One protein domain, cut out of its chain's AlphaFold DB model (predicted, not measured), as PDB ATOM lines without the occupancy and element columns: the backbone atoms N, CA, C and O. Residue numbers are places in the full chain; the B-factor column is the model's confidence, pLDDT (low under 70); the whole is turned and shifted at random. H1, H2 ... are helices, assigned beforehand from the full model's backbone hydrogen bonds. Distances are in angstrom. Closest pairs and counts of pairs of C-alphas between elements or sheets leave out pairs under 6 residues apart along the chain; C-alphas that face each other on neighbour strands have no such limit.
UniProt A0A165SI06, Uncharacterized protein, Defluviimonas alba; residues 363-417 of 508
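What this domain is: This is residues 363 to 417 of the 508 residues of an uncharacterized protein of Defluviimonas alba (UniProt A0A165SI06). Three helices make the core of a small rounded body: H2 and H4 run the same way side by side, and H3 runs back between them along the chain, making a corner with the end of H2 and another with the beginning of H4, so that the three centres form a triangle. H1 lies off to one side, near H2 and H3 but not clearly touching either, and residues 372 to 379 join it to H2. The 55 printed residues hold four named helices, H1, H2, H3 and H4 in that order, and no named strand; the class is all helix. The whole is compact, with a radius of gyration of the C-alphas of 9.6 A and spans of 24 by 22 by 19 A.

Where its parts are: H1 covers residues 363 to 371 and is 12.3 A long from first to last C-alpha; C-alpha 363 is at (164.885, 149.627, 90.939). H2, residues 380 to 390, is 15.4 A long and ends with C-alpha 390 at (157.809, 152.583, 103.562). H3, residues 394 to 404, is also 15.4 A long. H4, residues 410 to 416, is 10.0 A long, with C-alpha 416 at (149.812, 146.285, 107.667).

How they stand to each other: H1 and H2 are close but not clearly touching and about perpendicular at 77 degrees; their closest C-alphas, those of Val 365 and Arg 383, are 7.1 A apart. H1 is also close to H3 but not clearly touching it, with the closest C-alphas, those of Val 365 and Thr 397, 7.8 A apart. H1 and H4 are apart. H2 and H3 touch, closest at the C-alphas of Thr 390 and Glu 396, 5.5 A, at a steep tilt of 56 degrees, opposite ways. H2 and H4 touch, closest at the C-alphas of Ala 385 and Ala 414, 5.8 A; they run the same way at a shallow tilt of 32 degrees, only just short of steep. H3 and H4 touch, closest at the C-alphas of Met 404 and Pro 410, 4.6 A, at a steep tilt of 59 degrees, opposite ways. The helix packing is only just mostly crossed, meaning that few touching pairs are at a shallow tilt: 1 of 3. In H1, H2, H3 and H4 every O i to N i+4 pair is within hydrogen-bond range.

The domain as a whole: The two C-alphas farthest apart, those of Glu 363 and Ala 408, are 24.8 A apart. The printed part has no cut. The links from H2 to H3 and from H3 to H4 are tight, the link from H1 to H2 is short, and no link is long. The mean pLDDT of the printed part is 92.8, and no printed residue is under 70.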
ATOM      1  N   GLU A 363     163.616 150.219  91.381       88.88
ATOM      2  CA  GLU A 363     164.885 149.627  90.939       88.88
ATOM      3  C   GLU A 363     165.843 149.360  92.106       88.88
ATOM      4  O   GLU A 363     166.425 148.280  92.190       88.88
ATOM      5  N   MET A 364     165.951 150.276  93.073       92.00
ATOM      6  CA  MET A 364     166.792 150.046  94.253       92.00
ATOM      7  C   MET A 364     166.215 148.947  95.166       92.00
ATOM      8  O   MET A 364     166.977 148.166  95.741       92.00
ATOM      9  N   VAL A 365     164.883 148.832  95.262       93.56
ATOM     10  CA  VAL A 365     164.221 147.699  95.938       93.56
ATOM     11  C   VAL A 365     164.594 146.380  95.261       93.56
ATOM     12  O   VAL A 365     164.995 145.442  95.945       93.56
ATOM     13  N   ARG A 366     164.554 146.319  93.925       92.25
ATOM     14  CA  ARG A 366     164.952 145.133  93.147       92.25
ATOM     15  C   ARG A 366     166.410 144.765  93.361       92.25
ATOM     16  O   ARG A 366     166.717 143.605  93.622       92.25
ATOM     17  N   VAL A 367     167.301 145.759  93.332       91.38
ATOM     18  CA  VAL A 367     168.720 145.573  93.655       91.38
ATOM     19  C   VAL A 367     168.863 144.953  95.043       91.38
ATOM     20  O   VAL A 367     169.615 143.993  95.197       91.38
ATOM     21  N   HIS A 368     168.147 145.451  96.053       93.00
ATOM     22  CA  HIS A 368     168.203 144.878  97.398       93.00
ATOM     23  C   HIS A 368     167.670 143.439  97.450       93.00
ATOM     24  O   HIS A 368     168.359 142.573  97.986       93.00
ATOM     25  N   LEU A 369     166.501 143.171  96.859       92.81
ATOM     26  CA  LEU A 369     165.894 141.835  96.797       92.81
ATOM     27  C   LEU A 369     166.814 140.818  96.118       92.81
ATOM     28  O   LEU A 369     166.991 139.715  96.629       92.81
ATOM     29  N   HIS A 370     167.464 141.205  95.021       90.75
ATOM     30  CA  HIS A 370     168.451 140.369  94.347       90.75
ATOM     31  C   HIS A 370     169.680 140.107  95.234       90.75
ATOM     32  O   HIS A 370     170.144 138.975  95.325       90.75
ATOM     33  N   HIS A 371     170.189 141.126  95.936       88.75
ATOM     34  CA  HIS A 371     171.341 140.979  96.838       88.75
ATOM     35  C   HIS A 371     171.094 140.031  98.015       88.75
ATOM     36  O   HIS A 371     172.042 139.428  98.508       88.75
ATOM     37  N   ILE A 372     169.856 139.939  98.501       89.50
ATOM     38  CA  ILE A 372     169.483 139.031  99.596       89.50
ATOM     39  C   ILE A 372     168.889 137.709  99.089       89.50
ATOM     40  O   ILE A 372     168.346 136.952  99.893       89.50
ATOM     41  N   GLU A 373     168.966 137.458  97.777       88.69
ATOM     42  CA  GLU A 373     168.460 136.256  97.102       88.69
ATOM     43  C   GLU A 373     166.958 136.011  97.350       88.69
ATOM     44  O   GLU A 373     166.515 134.887  97.579       88.69
ATOM     45  N   LYS A 374     166.158 137.088  97.317       88.94
ATOM     46  CA  LYS A 374     164.698 137.076  97.512       88.94
ATOM     47  C   LYS A 374     163.925 137.504  96.275       88.94
ATOM     48  O   LYS A 374     163.083 138.399  96.317       88.94
ATOM     49  N   VAL A 375     164.225 136.842  95.162       86.81
ATOM     50  CA  VAL A 375     163.600 137.093  93.856       86.81
ATOM     51  C   VAL A 375     162.105 136.767  93.838       86.81
ATOM     52  O   VAL A 375     161.371 137.346  93.049       86.81
ATOM     53  N   GLU A 376     161.620 135.908  94.739       90.50
ATOM     54  CA  GLU A 376     160.191 135.615  94.896       90.50
ATOM     55  C   GLU A 376     159.375 136.831  95.366       90.50
ATOM     56  O   GLU A 376     158.174 136.903  95.113       90.50
ATOM     57  N   LEU A 377     160.026 137.803  96.016       91.19
ATOM     58  CA  LEU A 377     159.409 139.068  96.415       91.19
ATOM     59  C   LEU A 377     159.518 140.144  95.321       91.19
ATOM     60  O   LEU A 377     158.903 141.203  95.447       91.19
ATOM     61  N   ASP A 378     160.271 139.892  94.243       91.69
ATOM     62  CA  ASP A 378     160.453 140.828  93.130       91.69
ATOM     63  C   ASP A 378     159.306 140.718  92.112       91.69
ATOM     64  O   ASP A 378     159.480 140.324  90.959       91.69
ATOM     65  N   THR A 379     158.101 141.081  92.550       90.12
ATOM     66  CA  THR A 379     156.935 141.245  91.671       90.12
ATOM     67  C   THR A 379     156.429 142.675  91.743       90.12
ATOM     68  O   THR A 379     156.512 143.317  92.791       90.12
ATOM     69  N   ARG A 380     155.864 143.187  90.646       86.81
ATOM     70  CA  ARG A 380     155.338 144.559  90.597       86.81
ATOM     71  C   ARG A 380     154.381 144.888  91.762       86.81
ATOM     72  O   ARG A 380     154.650 145.885  92.428       86.81
ATOM     73  N   PRO A 381     153.374 144.055  92.103       91.25
ATOM     74  CA  PRO A 381     152.479 144.348  93.226       91.25
ATOM     75  C   PRO A 381     153.189 144.404  94.585       91.25
ATOM     76  O   PRO A 381     152.875 145.259  95.408       91.25
ATOM     77  N   LEU A 382     154.167 143.520  94.829       94.00
ATOM     78  CA  LEU A 382     154.930 143.528  96.081       94.00
ATOM     79  C   LEU A 382     155.860 144.741  96.161       94.00
ATOM     80  O   LEU A 382     155.967 145.351  97.221       94.00
ATOM     81  N   ARG A 383     156.494 145.136  95.050       93.00
ATOM     82  CA  ARG A 383     157.323 146.351  94.996       93.00
ATOM     83  C   ARG A 383     156.504 147.605  95.271       93.00
ATOM     84  O   ARG A 383     156.936 148.438  96.063       93.00
ATOM     85  N   GLU A 384     155.339 147.727  94.641       91.56
ATOM     86  CA  GLU A 384     154.416 148.843  94.865       91.56
ATOM     87  C   GLU A 384     153.976 148.892  96.335       91.56
ATOM     88  O   GLU A 384     154.081 149.949  96.951       91.56
ATOM     89  N   ALA A 385     153.616 147.749  96.932       94.62
ATOM     90  CA  ALA A 385     153.245 147.666  98.346       94.62
ATOM     91  C   ALA A 385     154.399 148.026  99.301       94.62
ATOM     92  O   ALA A 385     154.193 148.735 100.285       94.62
ATOM     93  N   ILE A 386     155.627 147.580  99.011       96.00
ATOM     94  CA  ILE A 386     156.815 147.958  99.789       96.00
ATOM     95  C   ILE A 386     156.990 149.478  99.758       96.00
ATOM     96  O   ILE A 386     157.104 150.105 100.810       96.00
ATOM     97  N   LEU A 387     156.994 150.073  98.561       94.06
ATOM     98  CA  LEU A 387     157.221 151.505  98.383       94.06
ATOM     99  C   LEU A 387     156.110 152.347  99.010       94.06
ATOM    100  O   LEU A 387     156.424 153.319  99.695       94.06
ATOM    101  N   SER A 388     154.842 151.963  98.836       92.75
ATOM    102  CA  SER A 388     153.707 152.685  99.417       92.75
ATOM    103  C   SER A 388     153.746 152.680 100.941       92.75
ATOM    104  O   SER A 388     153.411 153.680 101.567       92.75
ATOM    105  N   SER A 389     154.180 151.576 101.550       95.19
ATOM    106  CA  SER A 389     154.170 151.432 103.007       95.19
ATOM    107  C   SER A 389     155.403 152.017 103.690       95.19
ATOM    108  O   SER A 389     155.340 152.378 104.868       95.19
ATOM    109  N   THR A 390     156.535 152.109 102.988       95.62
ATOM    110  CA  THR A 390     157.809 152.583 103.562       95.62
ATOM    111  C   THR A 390     158.208 153.968 103.076       95.62
ATOM    112  O   THR A 390     159.136 154.563 103.626       95.62
ATOM    113  N   GLY A 391     157.562 154.473 102.024       93.44
ATOM    114  CA  GLY A 391     157.957 155.692 101.328       93.44
ATOM    115  C   GLY A 391     159.332 155.581 100.668       93.44
ATOM    116  O   GLY A 391     160.004 156.589 100.464       93.44
ATOM    117  N   GLY A 392     159.825 154.361 100.428       94.19
ATOM    118  CA  GLY A 392     161.186 154.134  99.940       94.19
ATOM    119  C   GLY A 392     162.281 154.522 100.946       94.19
ATOM    120  O   GLY A 392     163.453 154.606 100.577       94.19
ATOM    121  N   ILE A 393     161.949 154.772 102.216       94.69
ATOM    122  CA  ILE A 393     162.934 155.144 103.238       94.69
ATOM    123  C   ILE A 393     163.867 153.953 103.473       94.69
ATOM    124  O   ILE A 393     163.386 152.905 103.907       94.69
ATOM    125  N   PRO A 394     165.194 154.083 103.273       92.50
ATOM    126  CA  PRO A 394     166.091 152.928 103.234       92.50
ATOM    127  C   PRO A 394     165.971 152.009 104.457       92.50
ATOM    128  O   PRO A 394     165.896 150.791 104.326       92.50
ATOM    129  N   SER A 395     165.908 152.581 105.665       91.31
ATOM    130  CA  SER A 395     165.795 151.791 106.894       91.31
ATOM    131  C   SER A 395     164.443 151.112 107.072       91.31
ATOM    132  O   SER A 395     164.403 150.033 107.649       91.31
ATOM    133  N   GLU A 396     163.349 151.723 106.617       94.56
ATOM    134  CA  GLU A 396     162.012 151.132 106.738       94.56
ATOM    135  C   GLU A 396     161.798 150.071 105.658       94.56
ATOM    136  O   GLU A 396     161.303 148.992 105.963       94.56
ATOM    137  N   THR A 397     162.277 150.320 104.436       94.94
ATOM    138  CA  THR A 397     162.272 149.353 103.331       94.94
ATOM    139  C   THR A 397     162.996 148.063 103.697       94.94
ATOM    140  O   THR A 397     162.437 146.983 103.529       94.94
ATOM    141  N   ILE A 398     164.207 148.153 104.258       93.31
ATOM    142  CA  ILE A 398     164.971 146.962 104.663       93.31
ATOM    143  C   ILE A 398     164.250 146.197 105.784       93.31
ATOM    144  O   ILE A 398     164.175 144.971 105.731       93.31
ATOM    145  N   LYS A 399     163.692 146.898 106.782       93.50
ATOM    146  CA  LYS A 399     162.947 146.261 107.882       93.50
ATOM    147  C   LYS A 399     161.685 145.555 107.393       93.50
ATOM    148  O   LYS A 399     161.452 144.419 107.795       93.50
ATOM    149  N   LEU A 400     160.900 146.201 106.527       95.75
ATOM    150  CA  LEU A 400     159.692 145.601 105.969       95.75
ATOM    151  C   LEU A 400     160.041 144.371 105.131       95.75
ATOM    152  O   LEU A 400     159.460 143.312 105.335       95.75
ATOM    153  N   ILE A 401     161.035 144.463 104.244       95.19
ATOM    154  CA  ILE A 401     161.472 143.310 103.446       95.19
ATOM    155  C   ILE A 401     161.941 142.169 104.360       95.19
ATOM    156  O   ILE A 401     161.609 141.012 104.116       95.19
ATOM    157  N   ALA A 402     162.658 142.470 105.447       93.12
ATOM    158  CA  ALA A 402     163.043 141.465 106.435       93.12
ATOM    159  C   ALA A 402     161.832 140.792 107.113       93.12
ATOM    160  O   ALA A 402     161.865 139.578 107.308       93.12
ATOM    161  N   ALA A 403     160.766 141.538 107.417       94.44
ATOM    162  CA  ALA A 403     159.517 140.992 107.958       94.44
ATOM    163  C   ALA A 403     158.757 140.145 106.920       94.44
ATOM    164  O   ALA A 403     158.394 139.001 107.193       94.44
ATOM    165  N   MET A 404     158.617 140.646 105.690       95.62
ATOM    166  CA  MET A 404     157.968 139.945 104.575       95.62
ATOM    167  C   MET A 404     158.621 138.595 104.264       95.62
ATOM    168  O   MET A 404     157.930 137.652 103.896       95.62
ATOM    169  N   ARG A 405     159.944 138.468 104.439       92.56
ATOM    170  CA  ARG A 405     160.682 137.211 104.207       92.56
ATOM    171  C   ARG A 405     160.216 136.044 105.071       92.56
ATOM    172  O   ARG A 405     160.424 134.900 104.674       92.56
ATOM    173  N   VAL A 406     159.690 136.326 106.260       93.06
ATOM    174  CA  VAL A 406     159.256 135.308 107.230       93.06
ATOM    175  C   VAL A 406     157.736 135.261 107.386       93.06
ATOM    176  O   VAL A 406     157.225 134.389 108.087       93.06
ATOM    177  N   ALA A 407     157.016 136.179 106.739       94.06
ATOM    178  CA  ALA A 407     155.565 136.241 106.770       94.06
ATOM    179  C   ALA A 407     154.943 135.104 105.946       94.06
ATOM    180  O   ALA A 407     155.442 134.733 104.884       94.06
ATOM    181  N   ALA A 408     153.813 134.574 106.424       92.75
ATOM    182  CA  ALA A 408     153.012 133.617 105.658       92.75
ATOM    183  C   ALA A 408     152.375 134.274 104.422       92.75
ATOM    184  O   ALA A 408     152.229 133.629 103.387       92.75
ATOM    185  N   ASP A 409     152.032 135.560 104.544       95.06
ATOM    186  CA  ASP A 409     151.520 136.394 103.465       95.06
ATOM    187  C   ASP A 409     152.312 137.718 103.409       95.06
ATOM    188  O   ASP A 409     152.056 138.639 104.194       95.06
ATOM    189  N   PRO A 410     153.296 137.828 102.497       94.81
ATOM    190  CA  PRO A 410     154.093 139.038 102.338       94.81
ATOM    191  C   PRO A 410     153.286 140.283 101.945       94.81
ATOM    192  O   PRO A 410     153.681 141.387 102.321       94.81
ATOM    193  N   ILE A 411     152.186 140.149 101.186       95.06
ATOM    194  CA  ILE A 411     151.428 141.325 100.731       95.06
ATOM    195  C   ILE A 411     150.615 141.923 101.883       95.06
ATOM    196  O   ILE A 411     150.565 143.145 102.024       95.06
ATOM    197  N   GLU A 412     150.040 141.082 102.742       94.75
ATOM    198  CA  GLU A 412     149.326 141.540 103.938       94.75
ATOM    199  C   GLU A 412     150.283 142.150 104.969       94.75
ATOM    200  O   GLU A 412     149.967 143.195 105.543       94.75
ATOM    201  N   GLU A 413     151.485 141.586 105.135       96.88
ATOM    202  CA  GLU A 413     152.533 142.183 105.977       96.88
ATOM    203  C   GLU A 413     152.898 143.598 105.494       96.88
ATOM    204  O   GLU A 413     152.947 144.541 106.287       96.88
ATOM    205  N   ALA A 414     153.080 143.780 104.180       94.50
ATOM    206  CA  ALA A 414     153.351 145.093 103.598       94.50
ATOM    207  C   ALA A 414     152.192 146.078 103.805       94.50
ATOM    208  O   ALA A 414     152.432 147.228 104.174       94.50
ATOM    209  N   ARG A 415     150.939 145.648 103.625       92.38
ATOM    210  CA  ARG A 415     149.749 146.498 103.832       92.38
ATOM    211  C   ARG A 415     149.543 146.899 105.291       92.38
ATOM    212  O   ARG A 415     149.065 147.998 105.559       92.38
ATOM    213  N   GLY A 416     149.892 146.020 106.229       92.50
ATOM    214  CA  GLY A 416     149.812 146.285 107.667       92.50
ATOM    215  C   GLY A 416     150.948 147.158 108.207       92.50
ATOM    216  O   GLY A 416     150.870 147.635 109.346       92.50
ATOM    217  N   TRP A 417     152.000 147.379 107.415       95.44
ATOM    218  CA  TRP A 417     153.201 148.075 107.851       95.44
ATOM    219  C   TRP A 417     152.956 149.561 108.115       95.44
ATOM    220  O   TRP A 417     152.333 150.272 107.329       95.44
TER     221      TRP A 417